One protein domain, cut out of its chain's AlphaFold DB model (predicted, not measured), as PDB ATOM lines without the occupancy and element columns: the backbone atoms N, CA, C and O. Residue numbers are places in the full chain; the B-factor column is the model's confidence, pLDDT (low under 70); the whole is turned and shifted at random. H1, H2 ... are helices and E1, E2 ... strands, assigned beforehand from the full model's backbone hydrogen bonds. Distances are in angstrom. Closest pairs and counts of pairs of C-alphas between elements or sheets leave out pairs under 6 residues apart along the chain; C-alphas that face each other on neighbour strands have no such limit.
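This is residues 8 to 99 of the 102 residues of an uncharacterized protein of Pseudomonas alcaligenes (UniProt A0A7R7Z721). A long helical hairpin, H1 and H2, ends in a small head, a strongly twisted sheet of three strands on which residues 52 to 57 of H2 pack. The 92 printed residues have two named helices, then strands E1, E2, E3, antiparallel in that order; the class is mixed. The whole is only just loose, close to extended: radius of gyration of the C-alphas 17.9 A, spans 53 by 33 by 15 A.

H1, residues 8 to 29, touches H2, residues 33 to 57, with residues 20 to 28 alone (closest C-alphas Ala 27 and Gly 35, 4.7 A), a helical hairpin at a shallow tilt of 24 degrees, opposite ways. O i to N i+4 pairs are within hydrogen-bond range throughout H2, 17 of 18 in H1. E1, residues 67 to 72, E2, 77 to 83, and E3, 90 to 98, form a meander, each strand the antiparallel neighbour of the one before, in two hairpins; N 69 and O 81, and N 82 and O 91, are each 2.8 A apart. H2 on one face makes two layers; its closest C-alphas to E3 are Ala 56 and Asn 91, 5.7 A.

H1 begins at (179.784, 170.512, 128.699) and spans 32.1 A, H2 36.3 A; E3, 20.6 A, ends at (183.210, 157.035, 128.604).

The printed part has no cut and no long link. pLDDT is under 70 in 36 residues.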
ATOM      1  N   LYS A   8     179.209 170.657 127.349       53.16
ATOM      2  CA  LYS A   8     179.784 170.512 128.699       53.16
ATOM      3  C   LYS A   8     181.095 171.272 128.899       53.16
ATOM      4  O   LYS A   8     181.280 171.863 129.956       53.16
ATOM      5  N   GLU A   9     181.991 171.261 127.916       53.38
ATOM      6  CA  GLU A   9     183.276 171.963 128.031       53.38
ATOM      7  C   GLU A   9     183.103 173.466 127.801       53.38
ATOM      8  O   GLU A   9     183.633 174.255 128.577       53.38
ATOM      9  N   ASP A  10     182.281 173.859 126.819       56.72
ATOM     10  CA  ASP A  10     182.023 175.273 126.515       56.72
ATOM     11  C   ASP A  10     181.358 176.002 127.707       56.72
ATOM     12  O   ASP A  10     181.658 177.164 127.975       56.72
ATOM     13  N   LEU A  11     180.493 175.329 128.483       59.81
ATOM     14  CA  LEU A  11     179.879 175.914 129.688       59.81
ATOM     15  C   LEU A  11     180.894 176.159 130.813       59.81
ATOM     16  O   LEU A  11     180.841 177.205 131.461       59.81
ATOM     17  N   ILE A  12     181.811 175.213 131.042       66.25
ATOM     18  CA  ILE A  12     182.876 175.355 132.046       66.25
ATOM     19  C   ILE A  12     183.823 176.485 131.635       66.25
ATOM     20  O   ILE A  12     184.222 177.286 132.476       66.25
ATOM     21  N   GLU A  13     184.136 176.589 130.343       63.88
ATOM     22  CA  GLU A  13     184.988 177.644 129.792       63.88
ATOM     23  C   GLU A  13     184.355 179.038 129.943       63.88
ATOM     24  O   GLU A  13     185.031 179.969 130.386       63.88
ATOM     25  N   ILE A  14     183.054 179.185 129.667       69.81
ATOM     26  CA  ILE A  14     182.325 180.448 129.871       69.81
ATOM     27  C   ILE A  14     182.280 180.823 131.357       69.81
ATOM     28  O   ILE A  14     182.519 181.981 131.707       69.81
ATOM     29  N   PHE A  15     182.014 179.857 132.242       74.69
ATOM     30  CA  PHE A  15     182.022 180.097 133.687       74.69
ATOM     31  C   PHE A  15     183.398 180.541 134.170       74.69
ATOM     32  O   PHE A  15     183.510 181.523 134.899       74.69
ATOM     33  N   ALA A  16     184.450 179.852 133.736       73.44
ATOM     34  CA  ALA A  16     185.806 180.176 134.132       73.44
ATOM     35  C   ALA A  16     186.232 181.568 133.639       73.44
ATOM     36  O   ALA A  16     186.846 182.319 134.397       73.44
ATOM     37  N   LEU A  17     185.841 181.955 132.419       75.50
ATOM     38  CA  LEU A  17     186.056 183.306 131.901       75.50
ATOM     39  C   LEU A  17     185.331 184.360 132.753       75.50
ATOM     40  O   LEU A  17     185.935 185.366 133.123       75.50
ATOM     41  N   ALA A  18     184.064 184.119 133.101       78.50
ATOM     42  CA  ALA A  18     183.278 185.029 133.932       78.50
ATOM     43  C   ALA A  18     183.890 185.206 135.332       78.50
ATOM     44  O   ALA A  18     184.018 186.335 135.808       78.50
ATOM     45  N   VAL A  19     184.334 184.110 135.960       80.19
ATOM     46  CA  VAL A  19     185.051 184.156 137.245       80.19
ATOM     47  C   VAL A  19     186.351 184.947 137.116       80.19
ATOM     48  O   VAL A  19     186.627 185.789 137.962       80.19
ATOM     49  N   CYS A  20     187.124 184.757 136.045       76.62
ATOM     50  CA  CYS A  20     188.378 185.491 135.854       76.62
ATOM     51  C   CYS A  20     188.171 186.995 135.665       76.62
ATOM     52  O   CYS A  20     188.927 187.781 136.229       76.62
ATOM     53  N   ILE A  21     187.141 187.403 134.918       80.25
ATOM     54  CA  ILE A  21     186.779 188.819 134.767       80.25
ATOM     55  C   ILE A  21     186.378 189.408 136.125       80.25
ATOM     56  O   ILE A  21     186.811 190.504 136.474       80.25
ATOM     57  N   PHE A  22     185.593 188.670 136.912       79.56
ATOM     58  CA  PHE A  22     185.164 189.112 138.237       79.56
ATOM     59  C   PHE A  22     186.334 189.228 139.226       79.56
ATOM     60  O   PHE A  22     186.494 190.264 139.869       79.56
ATOM     61  N   CYS A  23     187.195 188.210 139.302       77.62
ATOM     62  CA  CYS A  23     188.417 188.253 140.106       77.62
ATOM     63  C   CYS A  23     189.333 189.396 139.663       77.62
ATOM     64  O   CYS A  23     189.900 190.079 140.507       77.62
ATOM     65  N   GLY A  24     189.437 189.642 138.356       76.12
ATOM     66  CA  GLY A  24     190.226 190.746 137.829       76.12
ATOM     67  C   GLY A  24     189.682 192.124 138.177       76.12
ATOM     68  O   GLY A  24     190.457 193.021 138.493       76.12
ATOM     69  N   TYR A  25     188.359 192.280 138.188       78.50
ATOM     70  CA  TYR A  25     187.710 193.504 138.649       78.50
ATOM     71  C   TYR A  25     187.988 193.775 140.134       78.50
ATOM     72  O   TYR A  25     188.327 194.901 140.491       78.50
ATOM     73  N   ILE A  26     187.893 192.750 140.990       79.25
ATOM     74  CA  ILE A  26     188.207 192.882 142.423       79.25
ATOM     75  C   ILE A  26     189.688 193.209 142.624       79.25
ATOM     76  O   ILE A  26     190.007 194.166 143.318       79.25
ATOM     77  N   ALA A  27     190.582 192.485 141.949       78.75
ATOM     78  CA  ALA A  27     192.021 192.719 142.022       78.75
ATOM     79  C   ALA A  27     192.417 194.141 141.606       78.75
ATOM     80  O   ALA A  27     193.257 194.767 142.244       78.75
ATOM     81  N   TRP A  28     191.792 194.659 140.545       74.50
ATOM     82  CA  TRP A  28     192.000 196.031 140.095       74.50
ATOM     83  C   TRP A  28     191.481 197.056 141.108       74.50
ATOM     84  O   TRP A  28     192.114 198.088 141.312       74.50
ATOM     85  N   ARG A  29     190.348 196.770 141.758       79.88
ATOM     86  CA  ARG A  29     189.737 197.659 142.752       79.88
ATOM     87  C   ARG A  29     190.515 197.707 144.070       79.88
ATOM     88  O   ARG A  29     190.579 198.770 144.676       79.88
ATOM     89  N   ASP A  30     191.077 196.580 144.493       82.19
ATOM     90  CA  ASP A  30     191.792 196.440 145.767       82.19
ATOM     91  C   ASP A  30     193.318 196.635 145.618       82.19
ATOM     92  O   ASP A  30     194.063 196.400 146.566       82.19
ATOM     93  N   GLU A  31     193.783 197.061 144.432       78.62
ATOM     94  CA  GLU A  31     195.202 197.243 144.072       78.62
ATOM     95  C   GLU A  31     196.080 196.013 144.380       78.62
ATOM     96  O   GLU A  31     197.283 196.127 144.619       78.62
ATOM     97  N   ASP A  32     195.483 194.817 144.355       74.12
ATOM     98  CA  ASP A  32     196.160 193.580 144.726       74.12
ATOM     99  C   ASP A  32     196.942 193.009 143.524       74.12
ATOM    100  O   ASP A  32     196.344 192.522 142.548       74.12
ATOM    101  N   PRO A  33     198.290 193.009 143.565       72.62
ATOM    102  CA  PRO A  33     199.113 192.490 142.479       72.62
ATOM    103  C   PRO A  33     198.919 190.985 142.249       72.62
ATOM    104  O   PRO A  33     199.171 190.502 141.141       72.62
ATOM    105  N   LEU A  34     198.451 190.229 143.249       73.75
ATOM    106  CA  LEU A  34     198.234 188.787 143.121       73.75
ATOM    107  C   LEU A  34     197.074 188.466 142.178       73.75
ATOM    108  O   LEU A  34     197.141 187.493 141.423       73.75
ATOM    109  N   GLY A  35     196.032 189.296 142.162       69.56
ATOM    110  CA  GLY A  35     194.895 189.077 141.277       69.56
ATOM    111  C   GLY A  35     195.202 189.409 139.814       69.56
ATOM    112  O   GLY A  35     194.770 188.685 138.919       69.56
ATOM    113  N   LEU A  36     196.051 190.409 139.550       70.06
ATOM    114  CA  LEU A  36     196.599 190.654 138.207       70.06
ATOM    115  C   LEU A  36     197.440 189.467 137.708       70.06
ATOM    116  O   LEU A  36     197.309 189.043 136.555       70.06
ATOM    117  N   LEU A  37     198.270 188.896 138.584       74.81
ATOM    118  CA  LEU A  37     199.105 187.737 138.263       74.81
ATOM    119  C   LEU A  37     198.253 186.484 137.988       74.81
ATOM    120  O   LEU A  37     198.545 185.724 137.062       74.81
ATOM    121  N   PHE A  38     197.153 186.315 138.726       75.94
ATOM    122  CA  PHE A  38     196.170 185.254 138.503       75.94
ATOM    123  C   PHE A  38     195.516 185.344 137.115       75.94
ATOM    124  O   PHE A  38     195.464 184.339 136.407       75.94
ATOM    125  N   ILE A  39     195.086 186.535 136.674       75.94
ATOM    126  CA  ILE A  39     194.501 186.729 135.330       75.94
ATOM    127  C   ILE A  39     195.505 186.367 134.231       75.94
ATOM    128  O   ILE A  39     195.135 185.720 133.249       75.94
ATOM    129  N   LEU A  40     196.772 186.769 134.377       77.38
ATOM    130  CA  LEU A  40     197.834 186.473 133.407       77.38
ATOM    131  C   LEU A  40     198.096 184.966 133.285       77.38
ATOM    132  O   LEU A  40     198.164 184.424 132.175       77.38
ATOM    133  N   LEU A  41     198.202 184.273 134.421       78.62
ATOM    134  CA  LEU A  41     198.368 182.818 134.456       78.62
ATOM    135  C   LEU A  41     197.151 182.099 133.866       78.62
ATOM    136  O   LEU A  41     197.304 181.176 133.067       78.62
ATOM    137  N   PHE A  42     195.942 182.555 134.188       76.31
ATOM    138  CA  PHE A  42     194.726 181.953 133.657       76.31
ATOM    139  C   PHE A  42     194.585 182.163 132.143       76.31
ATOM    140  O   PHE A  42     194.291 181.225 131.405       76.31
ATOM    141  N   SER A  43     194.863 183.375 131.656       73.00
ATOM    142  CA  SER A  43     194.769 183.721 130.232       73.00
ATOM    143  C   SER A  43     195.791 182.957 129.386       73.00
ATOM    144  O   SER A  43     195.464 182.472 128.303       73.00
ATOM    145  N   SER A  44     197.021 182.801 129.885       76.38
ATOM    146  CA  SER A  44     198.062 182.016 129.206       76.38
ATOM    147  C   SER A  44     197.748 180.517 129.198       76.38
ATOM    148  O   SER A  44     197.903 179.866 128.160       76.38
ATOM    149  N   GLY A  45     197.229 179.981 130.308       72.81
ATOM    150  CA  GLY A  45     196.720 178.613 130.381       72.81
ATOM    151  C   GLY A  45     195.599 178.376 129.371       72.81
ATOM    152  O   GLY A  45     195.686 177.455 128.558       72.81
ATOM    153  N   ALA A  46     194.595 179.255 129.347       69.12
ATOM    154  CA  ALA A  46     193.504 179.199 128.383       69.12
ATOM    155  C   ALA A  46     194.037 179.201 126.942       69.12
ATOM    156  O   ALA A  46     193.741 178.277 126.185       69.12
ATOM    157  N   ALA A  47     194.886 180.164 126.572       69.56
ATOM    158  CA  ALA A  47     195.459 180.250 125.226       69.56
ATOM    159  C   ALA A  47     196.191 178.960 124.803       69.56
ATOM    160  O   ALA A  47     196.066 178.522 123.656       69.56
ATOM    161  N   TYR A  48     196.907 178.309 125.727       68.88
ATOM    162  CA  TYR A  48     197.567 177.026 125.469       68.88
ATOM    163  C   TYR A  48     196.569 175.894 125.175       68.88
ATOM    164  O   TYR A  48     196.760 175.125 124.225       68.88
ATOM    165  N   PHE A  49     195.488 175.791 125.955       65.00
ATOM    166  CA  PHE A  49     194.452 174.776 125.746       65.00
ATOM    167  C   PHE A  49     193.626 175.040 124.476       65.00
ATOM    168  O   PHE A  49     193.411 174.109 123.693       65.00
ATOM    169  N   TYR A  50     193.251 176.295 124.204       64.19
ATOM    170  CA  TYR A  50     192.544 176.683 122.976       64.19
ATOM    171  C   TYR A  50     193.386 176.418 121.725       64.19
ATOM    172  O   TYR A  50     192.904 175.791 120.784       64.19
ATOM    173  N   GLY A  51     194.680 176.755 121.745       61.59
ATOM    174  CA  GLY A  51     195.581 176.478 120.622       61.59
ATOM    175  C   GLY A  51     195.716 174.985 120.293       61.59
ATOM    176  O   GLY A  51     195.916 174.619 119.130       61.59
ATOM    177  N   LYS A  52     195.574 174.089 121.283       63.38
ATOM    178  CA  LYS A  52     195.496 172.638 121.034       63.38
ATOM    179  C   LYS A  52     194.157 172.225 120.417       63.38
ATOM    180  O   LYS A  52     194.165 171.414 119.488       63.38
ATOM    181  N   LYS A  53     193.032 172.780 120.884       63.34
ATOM    182  CA  LYS A  53     191.691 172.494 120.339       63.34
ATOM    183  C   LYS A  53     191.544 172.995 118.894       63.34
ATOM    184  O   LYS A  53     191.030 172.263 118.045       63.34
ATOM    185  N   ASP A  54     192.086 174.169 118.577       64.25
ATOM    186  CA  ASP A  54     192.033 174.754 117.231       64.25
ATOM    187  C   ASP A  54     192.834 173.950 116.204       64.25
ATOM    188  O   ASP A  54     192.374 173.738 115.081       64.25
ATOM    189  N   LYS A  55     193.990 173.396 116.596       64.56
ATOM    190  CA  LYS A  55     194.773 172.497 115.729       64.56
ATOM    191  C   LYS A  55     194.015 171.223 115.358       64.56
ATOM    192  O   LYS A  55     194.173 170.727 114.247       64.56
ATOM    193  N   ALA A  56     193.197 170.691 116.266       66.06
ATOM    194  CA  ALA A  56     192.378 169.517 115.979       66.06
ATOM    195  C   ALA A  56     191.193 169.858 115.058       66.06
ATOM    196  O   ALA A  56     190.857 169.063 114.181       66.06
ATOM    197  N   ARG A  57     190.614 171.058 115.212       69.56
ATOM    198  CA  ARG A  57     189.477 171.580 114.429       69.56
ATOM    199  C   ARG A  57     189.862 172.144 113.058       69.56
ATOM    200  O   ARG A  57     188.969 172.442 112.265       69.56
ATOM    201  N   TRP A  58     191.152 172.282 112.753       80.00
ATOM    202  CA  TRP A  58     191.634 172.832 111.487       80.00
ATOM    203  C   TRP A  58     192.331 171.784 110.618       80.00
ATOM    204  O   TRP A  58     193.281 171.112 111.023       80.00
ATOM    205  N   CYS A  59     191.896 171.669 109.365       80.44
ATOM    206  CA  CYS A  59     192.551 170.819 108.389       80.44
ATOM    207  C   CYS A  59     193.739 171.562 107.774       80.44
ATOM    208  O   CYS A  59     193.550 172.463 106.961       80.44
ATOM    209  N   THR A  60     194.964 171.134 108.085       82.00
ATOM    210  CA  THR A  60     196.189 171.707 107.493       82.00
ATOM    211  C   THR A  60     196.296 171.501 105.981       82.00
ATOM    212  O   THR A  60     196.951 172.280 105.305       82.00
ATOM    213  N   GLN A  61     195.641 170.471 105.439       81.94
ATOM    214  CA  GLN A  61     195.707 170.136 104.015       81.94
ATOM    215  C   GLN A  61     194.748 170.974 103.162       81.94
ATOM    216  O   GLN A  61     195.094 171.367 102.055       81.94
ATOM    217  N   CYS A  62     193.544 171.249 103.665       83.56
ATOM    218  CA  CYS A  62     192.537 172.040 102.951       83.56
ATOM    219  C   CYS A  62     192.433 173.485 103.451       83.56
ATOM    220  O   CYS A  62     191.560 174.213 102.980       83.56
ATOM    221  N   ASN A  63     193.281 173.857 104.415       83.00
ATOM    222  CA  ASN A  63     193.279 175.122 105.141       83.00
ATOM    223  C   ASN A  63     191.860 175.586 105.502       83.00
ATOM    224  O   ASN A  63     191.392 176.631 105.052       83.00
ATOM    225  N   GLY A  64     191.141 174.751 106.249       79.50
ATOM    226  CA  GLY A  64     189.749 175.029 106.579       79.50
ATOM    227  C   GLY A  64     189.236 174.259 107.790       79.50
ATOM    228  O   GLY A  64     189.893 173.319 108.250       79.50
ATOM    229  N   PRO A  65     188.050 174.635 108.293       76.81
ATOM    230  CA  PRO A  65     187.459 174.014 109.467       76.81
ATOM    231  C   PRO A  65     187.053 172.563 109.185       76.81
ATOM    232  O   PRO A  65     186.566 172.220 108.104       76.81
ATOM    233  N   MET A  66     187.255 171.708 110.180       79.25
ATOM    234  CA  MET A  66     186.833 170.313 110.189       79.25
ATOM    235  C   MET A  66     185.504 170.178 110.933       79.25
ATOM    236  O   MET A  66     185.228 170.896 111.892       79.25
ATOM    237  N   THR A  67     184.667 169.251 110.484       78.44
ATOM    238  CA  THR A  67     183.381 168.933 111.105       78.44
ATOM    239  C   THR A  67     183.555 167.905 112.211       78.44
ATOM    240  O   THR A  67     184.333 166.962 112.072       78.44
ATOM    241  N   TYR A  68     182.809 168.081 113.297       72.75
ATOM    242  CA  TYR A  68     182.778 167.149 114.418       72.75
ATOM    243  C   TYR A  68     182.196 165.791 114.003       72.75
ATOM    244  O   TYR A  68     181.165 165.729 113.332       72.75
ATOM    245  N   ALA A  69     182.850 164.715 114.427       69.69
ATOM    246  CA  ALA A  69     182.411 163.338 114.291       69.69
ATOM    247  C   ALA A  69     182.782 162.552 115.562       69.69
ATOM    248  O   ALA A  69     183.684 162.918 116.315       69.69
ATOM    249  N   THR A  70     182.095 161.444 115.801       69.19
ATOM    250  CA  THR A  70     182.417 160.514 116.890       69.19
ATOM    251  C   THR A  70     182.667 159.142 116.299       69.19
ATOM    252  O   THR A  70     181.853 158.663 115.508       69.19
ATOM    253  N   GLU A  71     183.768 158.511 116.688       71.62
ATOM    254  CA  GLU A  71     184.050 157.115 116.364       71.62
ATOM    255  C   GLU A  71     183.903 156.270 117.628       71.62
ATOM    256  O   GLU A  71     184.481 156.579 118.668       71.62
ATOM    257  N   TYR A  72     183.107 155.207 117.547       65.00
ATOM    258  CA  TYR A  72     182.950 154.258 118.645       65.00
ATOM    259  C   TYR A  72     184.149 153.309 118.659       65.00
ATOM    260  O   TYR A  72     184.428 152.649 117.658       65.00
ATOM    261  N   LEU A  73     184.854 153.257 119.788       67.25
ATOM    262  CA  LEU A  73     185.934 152.299 120.035       67.25
ATOM    263  C   LEU A  73     185.385 151.014 120.668       67.25
ATOM    264  O   LEU A  73     185.867 149.926 120.363       67.25
ATOM    265  N   SER A  74     184.369 151.138 121.527       67.88
ATOM    266  CA  SER A  74     183.688 150.030 122.210       67.88
ATOM    267  C   SER A  74     182.237 150.407 122.563       67.88
ATOM    268  O   SER A  74     181.783 151.501 122.225       67.88
ATOM    269  N   SER A  75     181.483 149.515 123.226       63.09
ATOM    270  CA  SER A  75     180.097 149.799 123.657       63.09
ATOM    271  C   SER A  75     179.988 151.001 124.600       63.09
ATOM    272  O   SER A  75     178.933 151.639 124.634       63.09
ATOM    273  N   ASP A  76     181.073 151.314 125.318       60.72
ATOM    274  CA  ASP A  76     181.118 152.345 126.358       60.72
ATOM    275  C   ASP A  76     182.175 153.431 126.130       60.72
ATOM    276  O   ASP A  76     182.135 154.450 126.816       60.72
ATOM    277  N   GLU A  77     183.070 153.287 125.149       62.25
ATOM    278  CA  GLU A  77     184.067 154.308 124.806       62.25
ATOM    279  C   GLU A  77     183.857 154.861 123.396       62.25
ATOM    280  O   GLU A  77     183.729 154.126 122.411       62.25
ATOM    281  N   HIS A  78     183.886 156.187 123.295       65.06
ATOM    282  CA  HIS A  78     183.886 156.901 122.025       65.06
ATOM    283  C   HIS A  78     185.047 157.898 121.979       65.06
ATOM    284  O   HIS A  78     185.342 158.590 122.955       65.06
ATOM    285  N   ASP A  79     185.705 157.945 120.824       70.38
ATOM    286  CA  ASP A  79     186.738 158.919 120.495       70.38
ATOM    287  C   ASP A  79     186.088 160.103 119.773       70.38
ATOM    288  O   ASP A  79     185.303 159.948 118.828       70.38
ATOM    289  N   VAL A  80     186.474 161.310 120.181       71.62
ATOM    290  CA  VAL A  80     186.130 162.529 119.451       71.62
ATOM    291  C   VAL A  80     187.094 162.710 118.275       71.62
ATOM    292  O   VAL A  80     188.310 162.851 118.450       71.62
ATOM    293  N   VAL A  81     186.543 162.745 117.061       77.50
ATOM    294  CA  VAL A  81     187.284 162.930 115.807       77.50
ATOM    295  C   VAL A  81     186.759 164.130 115.028       77.50
ATOM    296  O   VAL A  81     185.570 164.412 114.974       77.50
ATOM    297  N   TYR A  82     187.659 164.839 114.368       79.81
ATOM    298  CA  TYR A  82     187.332 165.908 113.438       79.81
ATOM    299  C   TYR A  82     187.591 165.418 112.018       79.81
ATOM    300  O   TYR A  82     188.691 164.969 111.709       79.81
ATOM    301  N   LEU A  83     186.582 165.494 111.154       82.00
ATOM    302  CA  LEU A  83     186.642 165.072 109.756       82.00
ATOM    303  C   LEU A  83     186.680 166.302 108.846       82.00
ATOM    304  O   LEU A  83     185.871 167.214 108.990       82.00
ATOM    305  N   CYS A  84     187.590 166.341 107.876       83.56
ATOM    306  CA  CYS A  84     187.557 167.374 106.849       83.56
ATOM    307  C   CYS A  84     186.531 167.007 105.764       83.56
ATOM    308  O   CYS A  84     186.700 165.973 105.116       83.56
ATOM    309  N   PRO A  85     185.532 167.859 105.473       79.00
ATOM    310  CA  PRO A  85     184.524 167.564 104.452       79.00
ATOM    311  C   PRO A  85     185.077 167.594 103.018       79.00
ATOM    312  O   PRO A  85     184.444 167.063 102.114       79.00
ATOM    313  N   LYS A  86     186.244 168.214 102.792       82.50
ATOM    314  CA  LYS A  86     186.849 168.340 101.455       82.50
ATOM    315  C   LYS A  86     187.769 167.175 101.089       82.50
ATOM    316  O   LYS A  86     187.771 166.756  99.941       82.50
ATOM    317  N   CYS A  87     188.564 166.679 102.038       84.88
ATOM    318  CA  CYS A  87     189.566 165.639 101.773       84.88
ATOM    319  C   CYS A  87     189.375 164.352 102.585       84.88
ATOM    320  O   CYS A  87     190.170 163.428 102.443       84.88
ATOM    321  N   GLY A  88     188.385 164.289 103.479       81.75
ATOM    322  CA  GLY A  88     188.138 163.119 104.327       81.75
ATOM    323  C   GLY A  88     189.197 162.871 105.407       81.75
ATOM    324  O   GLY A  88     189.109 161.879 106.129       81.75
ATOM    325  N   LYS A  89     190.195 163.755 105.556       82.69
ATOM    326  CA  LYS A  89     191.223 163.640 106.599       82.69
ATOM    327  C   LYS A  89     190.582 163.677 107.985       82.69
ATOM    328  O   LYS A  89     189.711 164.511 108.231       82.69
ATOM    329  N   LYS A  90     191.048 162.808 108.883       80.94
ATOM    330  CA  LYS A  90     190.595 162.715 110.275       80.94
ATOM    331  C   LYS A  90     191.690 163.188 111.225       80.94
ATOM    332  O   LYS A  90     192.821 162.720 111.130       80.94
ATOM    333  N   ASN A  91     191.340 164.068 112.155       78.25
ATOM    334  CA  ASN A  91     192.182 164.464 113.278       78.25
ATOM    335  C   ASN A  91     191.521 163.981 114.573       78.25
ATOM    336  O   ASN A  91     190.348 164.257 114.803       78.25
ATOM    337  N   ARG A  92     192.255 163.267 115.429       72.06
ATOM    338  CA  ARG A  92     191.740 162.851 116.742       72.06
ATOM    339  C   ARG A  92     191.924 163.975 117.747       72.06
ATOM    340  O   ARG A  92     193.006 164.551 117.822       72.06
ATOM    341  N   ALA A  93     190.899 164.242 118.550       64.50
ATOM    342  CA  ALA A  93     190.987 165.225 119.623       64.50
ATOM    343  C   ALA A  93     191.803 164.724 120.835       64.50
ATOM    344  O   ALA A  93     192.072 165.511 121.732       64.50
ATOM    345  N   MET A  94     192.203 163.439 120.877       59.34
ATOM    346  CA  MET A  94     192.773 162.772 122.067       59.34
ATOM    347  C   MET A  94     191.889 162.910 123.325       59.34
ATOM    348  O   MET A  94     192.379 162.810 124.446       59.34
ATOM    349  N   ILE A  95     190.583 163.120 123.147       58.34
ATOM    350  CA  ILE A  95     189.599 163.136 124.230       58.34
ATOM    351  C   ILE A  95     188.864 161.800 124.168       58.34
ATOM    352  O   ILE A  95     188.119 161.553 123.217       58.34
ATOM    353  N   ARG A  96     189.113 160.943 125.165       56.94
ATOM    354  CA  ARG A  96     188.356 159.707 125.389       56.94
ATOM    355  C   ARG A  96     187.213 160.015 126.334       56.94
ATOM    356  O   ARG A  96     187.451 160.453 127.458       56.94
ATOM    357  N   THR A  97     185.991 159.779 125.887       57.31
ATOM    358  CA  THR A  97     184.805 159.913 126.727       57.31
ATOM    359  C   THR A  97     184.186 158.542 126.941       57.31
ATOM    360  O   THR A  97     183.846 157.831 125.993       57.31
ATOM    361  N   SER A  98     184.039 158.165 128.207       54.84
ATOM    362  CA  SER A  98     183.210 157.035 128.604       54.84
ATOM    363  C   SER A  98     181.735 157.444 128.564       54.84
ATOM    364  O   SER A  98     181.380 158.601 128.818       54.84
ATOM    365  N   ARG A  99     180.847 156.508 128.220       49.47
ATOM    366  CA  ARG A  99     179.407 156.693 128.415       49.47
ATOM    367  C   ARG A  99     179.145 156.963 129.902       49.47
ATOM    368  O   ARG A  99     179.684 156.238 130.738       49.47
TER     369      ARG A  99